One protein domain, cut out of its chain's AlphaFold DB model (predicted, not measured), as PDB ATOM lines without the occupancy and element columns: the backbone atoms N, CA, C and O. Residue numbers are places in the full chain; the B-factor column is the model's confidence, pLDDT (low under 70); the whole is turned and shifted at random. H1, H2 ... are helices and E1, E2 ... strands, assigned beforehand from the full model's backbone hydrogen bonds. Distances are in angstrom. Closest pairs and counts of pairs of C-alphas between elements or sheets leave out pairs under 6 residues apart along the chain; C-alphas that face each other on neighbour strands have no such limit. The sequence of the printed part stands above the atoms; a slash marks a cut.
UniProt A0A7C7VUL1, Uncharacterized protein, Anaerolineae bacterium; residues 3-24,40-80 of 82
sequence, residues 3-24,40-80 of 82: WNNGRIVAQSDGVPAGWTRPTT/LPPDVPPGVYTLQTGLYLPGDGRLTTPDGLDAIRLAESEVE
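What this domain is: This is residues 3 to 24 and 40 to 80 of the 82 residues of an uncharacterized protein of Anaerolineae bacterium (UniProt A0A7C7VUL1). With little regular structure, the model is a two-stranded antiparallel hairpin, E1 and E2, amid long loops; residues 16 to 21, of which 16 to 19 belong to the short helix H1, stick out. The printed part has 63 residues, with one named helix and two named strands in the order H1, E1, E2; the class is mixed, with 19 residues in named elements. It is loose, with a radius of gyration of the C-alphas of 13.9 A, and spans 39 by 29 by 18 A.

How they stand to each other: E1, residues 47 to 53, and E2, residues 72 to 79, form a hairpin, antiparallel at 153 degrees between directions. N 49 and O 77, 2.8 A apart, are within hydrogen-bond range. H1, residues 16 to 19, is apart from E2 and too short for any O i to N i+4 pair.

Where its parts are: E1 measures 19.9 A and E2 20.4 A, first to last C-alpha; H1 measures 5.6 A. C-alpha 16 is at (225.087, 211.510, 243.435), C-alpha 79 at (206.755, 196.935, 230.980).

The domain as a whole: The C-alphas farthest apart, of Thr 24 and Glu 80, are 39.5 A apart. Residues 25 to 39 are not printed; C-alphas 24 and 40 are 30.7 A apart across this cut. The link E1 to E2 is long, 18 residues. No printed residue is under 70 in pLDDT.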
ATOM      1  N   TRP A   3     213.282 203.639 225.161       87.75
ATOM      2  CA  TRP A   3     212.404 202.846 224.317       87.75
ATOM      3  C   TRP A   3     212.881 202.903 222.866       87.75
ATOM      4  O   TRP A   3     213.805 203.653 222.552       87.75
ATOM      5  N   ASN A   4     212.241 202.110 222.006       86.62
ATOM      6  CA  ASN A   4     212.453 202.004 220.562       86.62
ATOM      7  C   ASN A   4     213.160 203.216 219.912       86.62
ATOM      8  O   ASN A   4     212.751 204.365 220.097       86.62
ATOM      9  N   ASN A   5     214.204 202.948 219.121       86.50
ATOM     10  CA  ASN A   5     215.052 203.950 218.461       86.50
ATOM     11  C   ASN A   5     215.734 204.955 219.413       86.50
ATOM     12  O   ASN A   5     216.073 206.063 219.006       86.50
ATOM     13  N   GLY A   6     215.937 204.589 220.683       86.31
ATOM     14  CA  GLY A   6     216.643 205.425 221.657       86.31
ATOM     15  C   GLY A   6     215.802 206.560 222.249       86.31
ATOM     16  O   GLY A   6     216.359 207.482 222.843       86.31
ATOM     17  N   ARG A   7     214.468 206.512 222.126       92.44
ATOM     18  CA  ARG A   7     213.583 207.514 222.736       92.44
ATOM     19  C   ARG A   7     213.673 207.437 224.259       92.44
ATOM     20  O   ARG A   7     213.331 206.412 224.843       92.44
ATOM     21  N   ILE A   8     214.061 208.526 224.918       94.38
ATOM     22  CA  ILE A   8     214.018 208.613 226.384       94.38
ATOM     23  C   ILE A   8     212.554 208.619 226.840       94.38
ATOM     24  O   ILE A   8     211.762 209.435 226.375       94.38
ATOM     25  N   VAL A   9     212.200 207.702 227.744       96.38
ATOM     26  CA  VAL A   9     210.850 207.607 228.334       96.38
ATOM     27  C   VAL A   9     210.822 208.062 229.786       96.38
ATOM     28  O   VAL A   9     209.873 208.713 230.205       96.38
ATOM     29  N   ALA A  10     211.880 207.778 230.540       96.44
ATOM     30  CA  ALA A  10     212.064 208.295 231.889       96.44
ATOM     31  C   ALA A  10     213.553 208.511 232.163       96.44
ATOM     32  O   ALA A  10     214.396 207.722 231.716       96.44
ATOM     33  N   GLN A  11     213.879 209.556 232.918       96.44
ATOM     34  CA  GLN A  11     215.250 209.903 233.282       96.44
ATOM     35  C   GLN A  11     215.291 210.546 234.671       96.44
ATOM     36  O   GLN A  11     214.330 211.181 235.098       96.44
ATOM     37  N   SER A  12     216.410 210.365 235.372       96.25
ATOM     38  CA  SER A  12     216.687 210.993 236.660       96.25
ATOM     39  C   SER A  12     218.166 211.360 236.705       96.25
ATOM     40  O   SER A  12     219.013 210.486 236.881       96.25
ATOM     41  N   ASP A  13     218.455 212.648 236.531       93.88
ATOM     42  CA  ASP A  13     219.811 213.196 236.564       93.88
ATOM     43  C   ASP A  13     220.011 214.014 237.849       93.88
ATOM     44  O   ASP A  13     219.079 214.613 238.392       93.88
ATOM     45  N   GLY A  14     221.243 214.054 238.348       93.81
ATOM     46  CA  GLY A  14     221.626 214.932 239.448       93.81
ATOM     47  C   GLY A  14     222.943 214.524 240.088       93.81
ATOM     48  O   GLY A  14     223.504 213.474 239.782       93.81
ATOM     49  N   VAL A  15     223.423 215.346 241.019       94.31
ATOM     50  CA  VAL A  15     224.611 215.005 241.810       94.31
ATOM     51  C   VAL A  15     224.335 213.737 242.645       94.31
ATOM     52  O   VAL A  15     223.233 213.622 243.200       94.31
ATOM     53  N   PRO A  16     225.278 212.776 242.724       95.31
ATOM     54  CA  PRO A  16     225.087 211.510 243.435       95.31
ATOM     55  C   PRO A  16     224.687 211.643 244.909       95.31
ATOM     56  O   PRO A  16     224.978 212.649 245.568       95.31
ATOM     57  N   ALA A  17     224.029 210.597 245.417       95.75
ATOM     58  CA  ALA A  17     223.507 210.475 246.777       95.75
ATOM     59  C   ALA A  17     222.599 211.656 247.159       95.75
ATOM     60  O   ALA A  17     222.813 212.334 248.166       95.75
ATOM     61  N   GLY A  18     221.611 211.948 246.310       94.38
ATOM     62  CA  GLY A  18     220.639 213.016 246.563       94.38
ATOM     63  C   GLY A  18     221.276 214.402 246.716       94.38
ATOM     64  O   GLY A  18     220.940 215.126 247.646       94.38
ATOM     65  N   TRP A  19     222.192 214.765 245.814       94.88
ATOM     66  CA  TRP A  19     222.917 216.045 245.804       94.88
ATOM     67  C   TRP A  19     223.974 216.255 246.891       94.88
ATOM     68  O   TRP A  19     224.526 217.347 247.004       94.88
ATOM     69  N   THR A  20     224.319 215.221 247.657       95.81
ATOM     70  CA  THR A  20     225.269 215.360 248.773       95.81
ATOM     71  C   THR A  20     226.695 214.923 248.440       95.81
ATOM     72  O   THR A  20     227.619 215.256 249.179       95.81
ATOM     73  N   ARG A  21     226.912 214.203 247.329       95.44
ATOM     74  CA  ARG A  21     228.223 213.645 246.956       95.44
ATOM     75  C   ARG A  21     228.669 214.092 245.552       95.44
ATOM     76  O   ARG A  21     228.652 213.278 244.627       95.44
ATOM     77  N   PRO A  22     229.090 215.361 245.365       93.06
ATOM     78  CA  PRO A  22     229.616 215.845 244.084       93.06
ATOM     79  C   PRO A  22     230.827 215.028 243.629       93.06
ATOM     80  O   PRO A  22     231.710 214.722 244.430       93.06
ATOM     81  N   THR A  23     230.877 214.704 242.334       91.75
ATOM     82  CA  THR A  23     231.921 213.853 241.732       91.75
ATOM     83  C   THR A  23     233.323 214.456 241.818       91.75
ATOM     84  O   THR A  23     234.305 213.725 241.785       91.75
ATOM     85  N   THR A  24     233.440 215.773 242.019       90.69
ATOM     86  CA  THR A  24     234.714 216.477 242.243       90.69
ATOM     87  C   THR A  24     235.385 216.142 243.576       90.69
ATOM     88  O   THR A  24     236.564 216.435 243.745       90.69
ATOM     89  N   LEU A  40     207.580 206.291 235.384       93.25
ATOM     90  CA  LEU A  40     207.076 206.057 234.034       93.25
ATOM     91  C   LEU A  40     205.831 206.919 233.774       93.25
ATOM     92  O   LEU A  40     205.008 207.075 234.681       93.25
ATOM     93  N   PRO A  41     205.666 207.467 232.556       93.44
ATOM     94  CA  PRO A  41     204.407 208.072 232.137       93.44
ATOM     95  C   PRO A  41     203.244 207.069 232.237       93.44
ATOM     96  O   PRO A  41     203.454 205.881 231.996       93.44
ATOM     97  N   PRO A  42     202.016 207.511 232.561       92.00
ATOM     98  CA  PRO A  42     200.866 206.613 232.707       92.00
ATOM     99  C   PRO A  42     200.447 205.941 231.390       92.00
ATOM    100  O   PRO A  42     199.812 204.893 231.408       92.00
ATOM    101  N   ASP A  43     200.798 206.538 230.255       92.38
ATOM    102  CA  ASP A  43     200.549 206.056 228.898       92.38
ATOM    103  C   ASP A  43     201.769 205.339 228.294       92.38
ATOM    104  O   ASP A  43     201.873 205.196 227.073       92.38
ATOM    105  N   VAL A  44     202.716 204.901 229.136       94.00
ATOM    106  CA  VAL A  44     203.896 204.160 228.689       94.00
ATOM    107  C   VAL A  44     203.466 202.879 227.952       94.00
ATOM    108  O   VAL A  44     202.744 202.057 228.516       94.00
ATOM    109  N   PRO A  45     203.872 202.681 226.683       93.56
ATOM    110  CA  PRO A  45     203.514 201.468 225.958       93.56
ATOM    111  C   PRO A  45     204.136 200.221 226.603       93.56
ATOM    112  O   PRO A  45     205.283 200.293 227.057       93.56
ATOM    113  N   PRO A  46     203.458 199.062 226.584       94.56
ATOM    114  CA  PRO A  46     204.087 197.817 226.995       94.56
ATOM    115  C   PRO A  46     205.240 197.443 226.051       94.56
ATOM    116  O   PRO A  46     205.260 197.821 224.873       94.56
ATOM    117  N   GLY A  47     206.208 196.691 226.569       94.88
ATOM    118  CA  GLY A  47     207.346 196.177 225.812       94.88
ATOM    119  C   GLY A  47     208.666 196.239 226.573       94.88
ATOM    120  O   GLY A  47     208.705 196.498 227.773       94.88
ATOM    121  N   VAL A  48     209.764 196.004 225.853       96.00
ATOM    122  CA  VAL A  48     211.115 195.970 226.427       96.00
ATOM    123  C   VAL A  48     211.765 197.349 226.363       96.00
ATOM    124  O   VAL A  48     211.781 198.014 225.323       96.00
ATOM    125  N   TYR A  49     212.339 197.758 227.486       96.81
ATOM    126  CA  TYR A  49     213.031 199.023 227.667       96.81
ATOM    127  C   TYR A  49     214.452 198.781 228.156       96.81
ATOM    128  O   TYR A  49     214.716 197.870 228.938       96.81
ATOM    129  N   THR A  50     215.376 199.642 227.743       97.06
ATOM    130  CA  THR A  50     216.765 199.575 228.203       97.06
ATOM    131  C   THR A  50     216.999 200.574 229.334       97.06
ATOM    132  O   THR A  50     216.798 201.786 229.177       97.06
ATOM    133  N   LEU A  51     217.475 200.080 230.476       96.50
ATOM    134  CA  LEU A  51     218.010 200.908 231.548       96.50
ATOM    135  C   LEU A  51     219.490 201.192 231.285       96.50
ATOM    136  O   LEU A  51     220.289 200.283 231.054       96.50
ATOM    137  N   GLN A  52     219.857 202.469 231.342       96.50
ATOM    138  CA  GLN A  52     221.223 202.935 231.149       96.50
ATOM    139  C   GLN A  52     221.580 203.975 232.205       96.50
ATOM    140  O   GLN A  52     220.697 204.662 232.722       96.50
ATOM    141  N   THR A  53     222.875 204.106 232.473       95.94
ATOM    142  CA  THR A  53     223.451 205.175 233.290       95.94
ATOM    143  C   THR A  53     224.622 205.820 232.562       95.94
ATOM    144  O   THR A  53     225.316 205.161 231.791       95.94
ATOM    145  N   GLY A  54     224.846 207.102 232.806       94.81
ATOM    146  CA  GLY A  54     225.950 207.863 232.243       94.81
ATOM    147  C   GLY A  54     226.417 208.906 233.244       94.81
ATOM    148  O   GLY A  54     225.691 209.269 234.172       94.81
ATOM    149  N   LEU A  55     227.642 209.379 233.058       93.50
ATOM    150  CA  LEU A  55     228.212 210.457 233.851       93.50
ATOM    151  C   LEU A  55     228.531 211.636 232.945       93.50
ATOM    152  O   LEU A  55     228.771 211.481 231.749       93.50
ATOM    153  N   TYR A  56     228.551 212.814 233.546       90.69
ATOM    154  CA  TYR A  56     228.895 214.049 232.868       90.69
ATOM    155  C   TYR A  56     230.179 214.608 233.462       90.69
ATOM    156  O   TYR A  56     230.380 214.569 234.680       90.69
ATOM    157  N   LEU A  57     231.015 215.169 232.598       85.75
ATOM    158  CA  LEU A  57     232.068 216.083 232.996       85.75
ATOM    159  C   LEU A  57     231.456 217.496 233.038       85.75
ATOM    160  O   LEU A  57     230.881 217.937 232.037       85.75
ATOM    161  N   PRO A  58     231.499 218.203 234.184       78.19
ATOM    162  CA  PRO A  58     230.900 219.530 234.292       78.19
ATOM    163  C   PRO A  58     231.454 220.487 233.230       78.19
ATOM    164  O   PRO A  58     232.654 220.719 233.180       78.19
ATOM    165  N   GLY A  59     230.574 221.043 232.394       80.38
ATOM    166  CA  GLY A  59     230.938 221.972 231.314       80.38
ATOM    167  C   GLY A  59     231.279 221.316 229.970       80.38
ATOM    168  O   GLY A  59     231.040 221.942 228.942       80.38
ATOM    169  N   ASP A  60     231.723 220.057 229.967       84.06
ATOM    170  CA  ASP A  60     232.226 219.369 228.763       84.06
ATOM    171  C   ASP A  60     231.240 218.338 228.179       84.06
ATOM    172  O   ASP A  60     231.394 217.892 227.042       84.06
ATOM    173  N   GLY A  61     230.194 217.975 228.927       89.75
ATOM    174  CA  GLY A  61     229.131 217.082 228.459       89.75
ATOM    175  C   GLY A  61     229.275 215.648 228.964       89.75
ATOM    176  O   GLY A  61     229.804 215.411 230.050       89.75
ATOM    177  N   ARG A  62     228.717 214.680 228.229       93.44
ATOM    178  CA  ARG A  62     228.728 213.270 228.644       93.44
ATOM    179  C   ARG A  62     230.116 212.661 228.509       93.44
ATOM    180  O   ARG A  62     230.793 212.850 227.502       93.44
ATOM    181  N   LEU A  63     230.503 211.887 229.519       93.69
ATOM    182  CA  LEU A  63     231.684 211.044 229.443       93.69
ATOM    183  C   LEU A  63     231.445 209.917 228.443       93.69
ATOM    184  O   LEU A  63     230.389 209.285 228.443       93.69
ATOM    185  N   THR A  64     232.455 209.661 227.621       95.19
ATOM    186  CA  THR A  64     232.470 208.533 226.698       95.19
ATOM    187  C   THR A  64     233.109 207.317 227.351       95.19
ATOM    188  O   THR A  64     234.114 207.405 228.059       95.19
ATOM    189  N   THR A  65     232.504 206.162 227.126       93.44
ATOM    190  CA  THR A  65     233.047 204.860 227.485       93.44
ATOM    191  C   THR A  65     234.162 204.466 226.502       93.44
ATOM    192  O   THR A  65     234.261 205.040 225.414       93.44
ATOM    193  N   PRO A  66     235.017 203.478 226.835       93.75
ATOM    194  CA  PRO A  66     236.094 203.038 225.940       93.75
ATOM    195  C   PRO A  66     235.628 202.527 224.566       93.75
ATOM    196  O   PRO A  66     236.376 202.602 223.598       93.75
ATOM    197  N   ASP A  67     234.398 202.017 224.474       93.88
ATOM    198  CA  ASP A  67     233.733 201.588 223.239       93.88
ATOM    199  C   ASP A  67     233.006 202.731 222.503       93.88
ATOM    200  O   ASP A  67     232.346 202.498 221.492       93.88
ATOM    201  N   GLY A  68     233.158 203.973 222.970       93.69
ATOM    202  CA  GLY A  68     232.653 205.174 222.307       93.69
ATOM    203  C   GLY A  68     231.174 205.474 222.554       93.69
ATOM    204  O   GLY A  68     230.619 206.345 221.885       93.69
ATOM    205  N   LEU A  69     230.528 204.784 223.496       93.81
ATOM    206  CA  LEU A  69     229.172 205.104 223.941       93.81
ATOM    207  C   LEU A  69     229.209 206.242 224.966       93.81
ATOM    208  O   LEU A  69     230.234 206.509 225.580       93.81
ATOM    209  N   ASP A  70     228.089 206.915 225.188       94.50
ATOM    210  CA  ASP A  70     227.954 207.990 226.184       94.50
ATOM    211  C   ASP A  70     227.208 207.533 227.456       94.50
ATOM    212  O   ASP A  70     226.842 208.338 228.317       94.50
ATOM    213  N   ALA A  71     226.946 206.227 227.554       94.88
ATOM    214  CA  ALA A  71     226.251 205.577 228.652       94.88
ATOM    215  C   ALA A  71     226.579 204.075 228.700       94.88
ATOM    216  O   ALA A  71     226.910 203.452 227.692       94.88
ATOM    217  N   ILE A  72     226.403 203.474 229.873       95.00
ATOM    218  CA  ILE A  72     226.504 202.033 230.110       95.00
ATOM    219  C   ILE A  72     225.094 201.457 230.270       95.00
ATOM    220  O   ILE A  72     224.272 201.992 231.019       95.00
ATOM    221  N   ARG A  73     224.814 200.337 229.592       95.19
ATOM    222  CA  ARG A  73     223.593 199.544 229.804       95.19
ATOM    223  C   ARG A  73     223.675 198.811 231.141       95.19
ATOM    224  O   ARG A  73     224.616 198.062 231.371       95.19
ATOM    225  N   LEU A  74     222.658 198.996 231.977       94.88
ATOM    226  CA  LEU A  74     222.533 198.316 233.266       94.88
ATOM    227  C   LEU A  74     221.682 197.050 233.161       94.88
ATOM    228  O   LEU A  74     222.077 196.005 233.663       94.88
ATOM    229  N   ALA A  75     220.516 197.153 232.522       95.31
ATOM    230  CA  ALA A  75     219.556 196.060 232.422       95.31
ATOM    231  C   ALA A  75     218.544 196.306 231.297       95.31
ATOM    232  O   ALA A  75     218.407 197.425 230.792       95.31
ATOM    233  N   GLU A  76     217.804 195.259 230.950       96.00
ATOM    234  CA  GLU A  76     216.530 195.372 230.246       96.00
ATOM    235  C   GLU A  76     215.384 195.224 231.246       96.00
ATOM    236  O   GLU A  76     215.525 194.593 232.296       96.00
ATOM    237  N   SER A  77     214.263 195.868 230.958       93.31
ATOM    238  CA  SER A  77     213.065 195.802 231.787       93.31
ATOM    239  C   SER A  77     211.846 195.703 230.892       93.31
ATOM    240  O   SER A  77     211.697 196.487 229.953       93.31
ATOM    241  N   GLU A  78     210.993 194.733 231.183       95.06
ATOM    242  CA  GLU A  78     209.708 194.575 230.523       95.06
ATOM    243  C   GLU A  78     208.664 195.411 231.262       95.06
ATOM    244  O   GLU A  78     208.570 195.380 232.489       95.06
ATOM    245  N   VAL A  79     207.931 196.217 230.503       93.19
ATOM    246  CA  VAL A  79     206.755 196.935 230.980       93.19
ATOM    247  C   VAL A  79     205.549 196.182 230.453       93.19
ATOM    248  O   VAL A  79     205.368 196.061 229.241       93.19
ATOM    249  N   GLU A  80     204.739 195.671 231.368       90.56
ATOM    250  CA  GLU A  80     203.494 194.988 231.047       90.56
ATOM    251  C   GLU A  80     202.328 195.979 231.055       90.56
ATOM    252  O   GLU A  80     202.383 197.040 231.686       90.56
TER     253      GLU A  80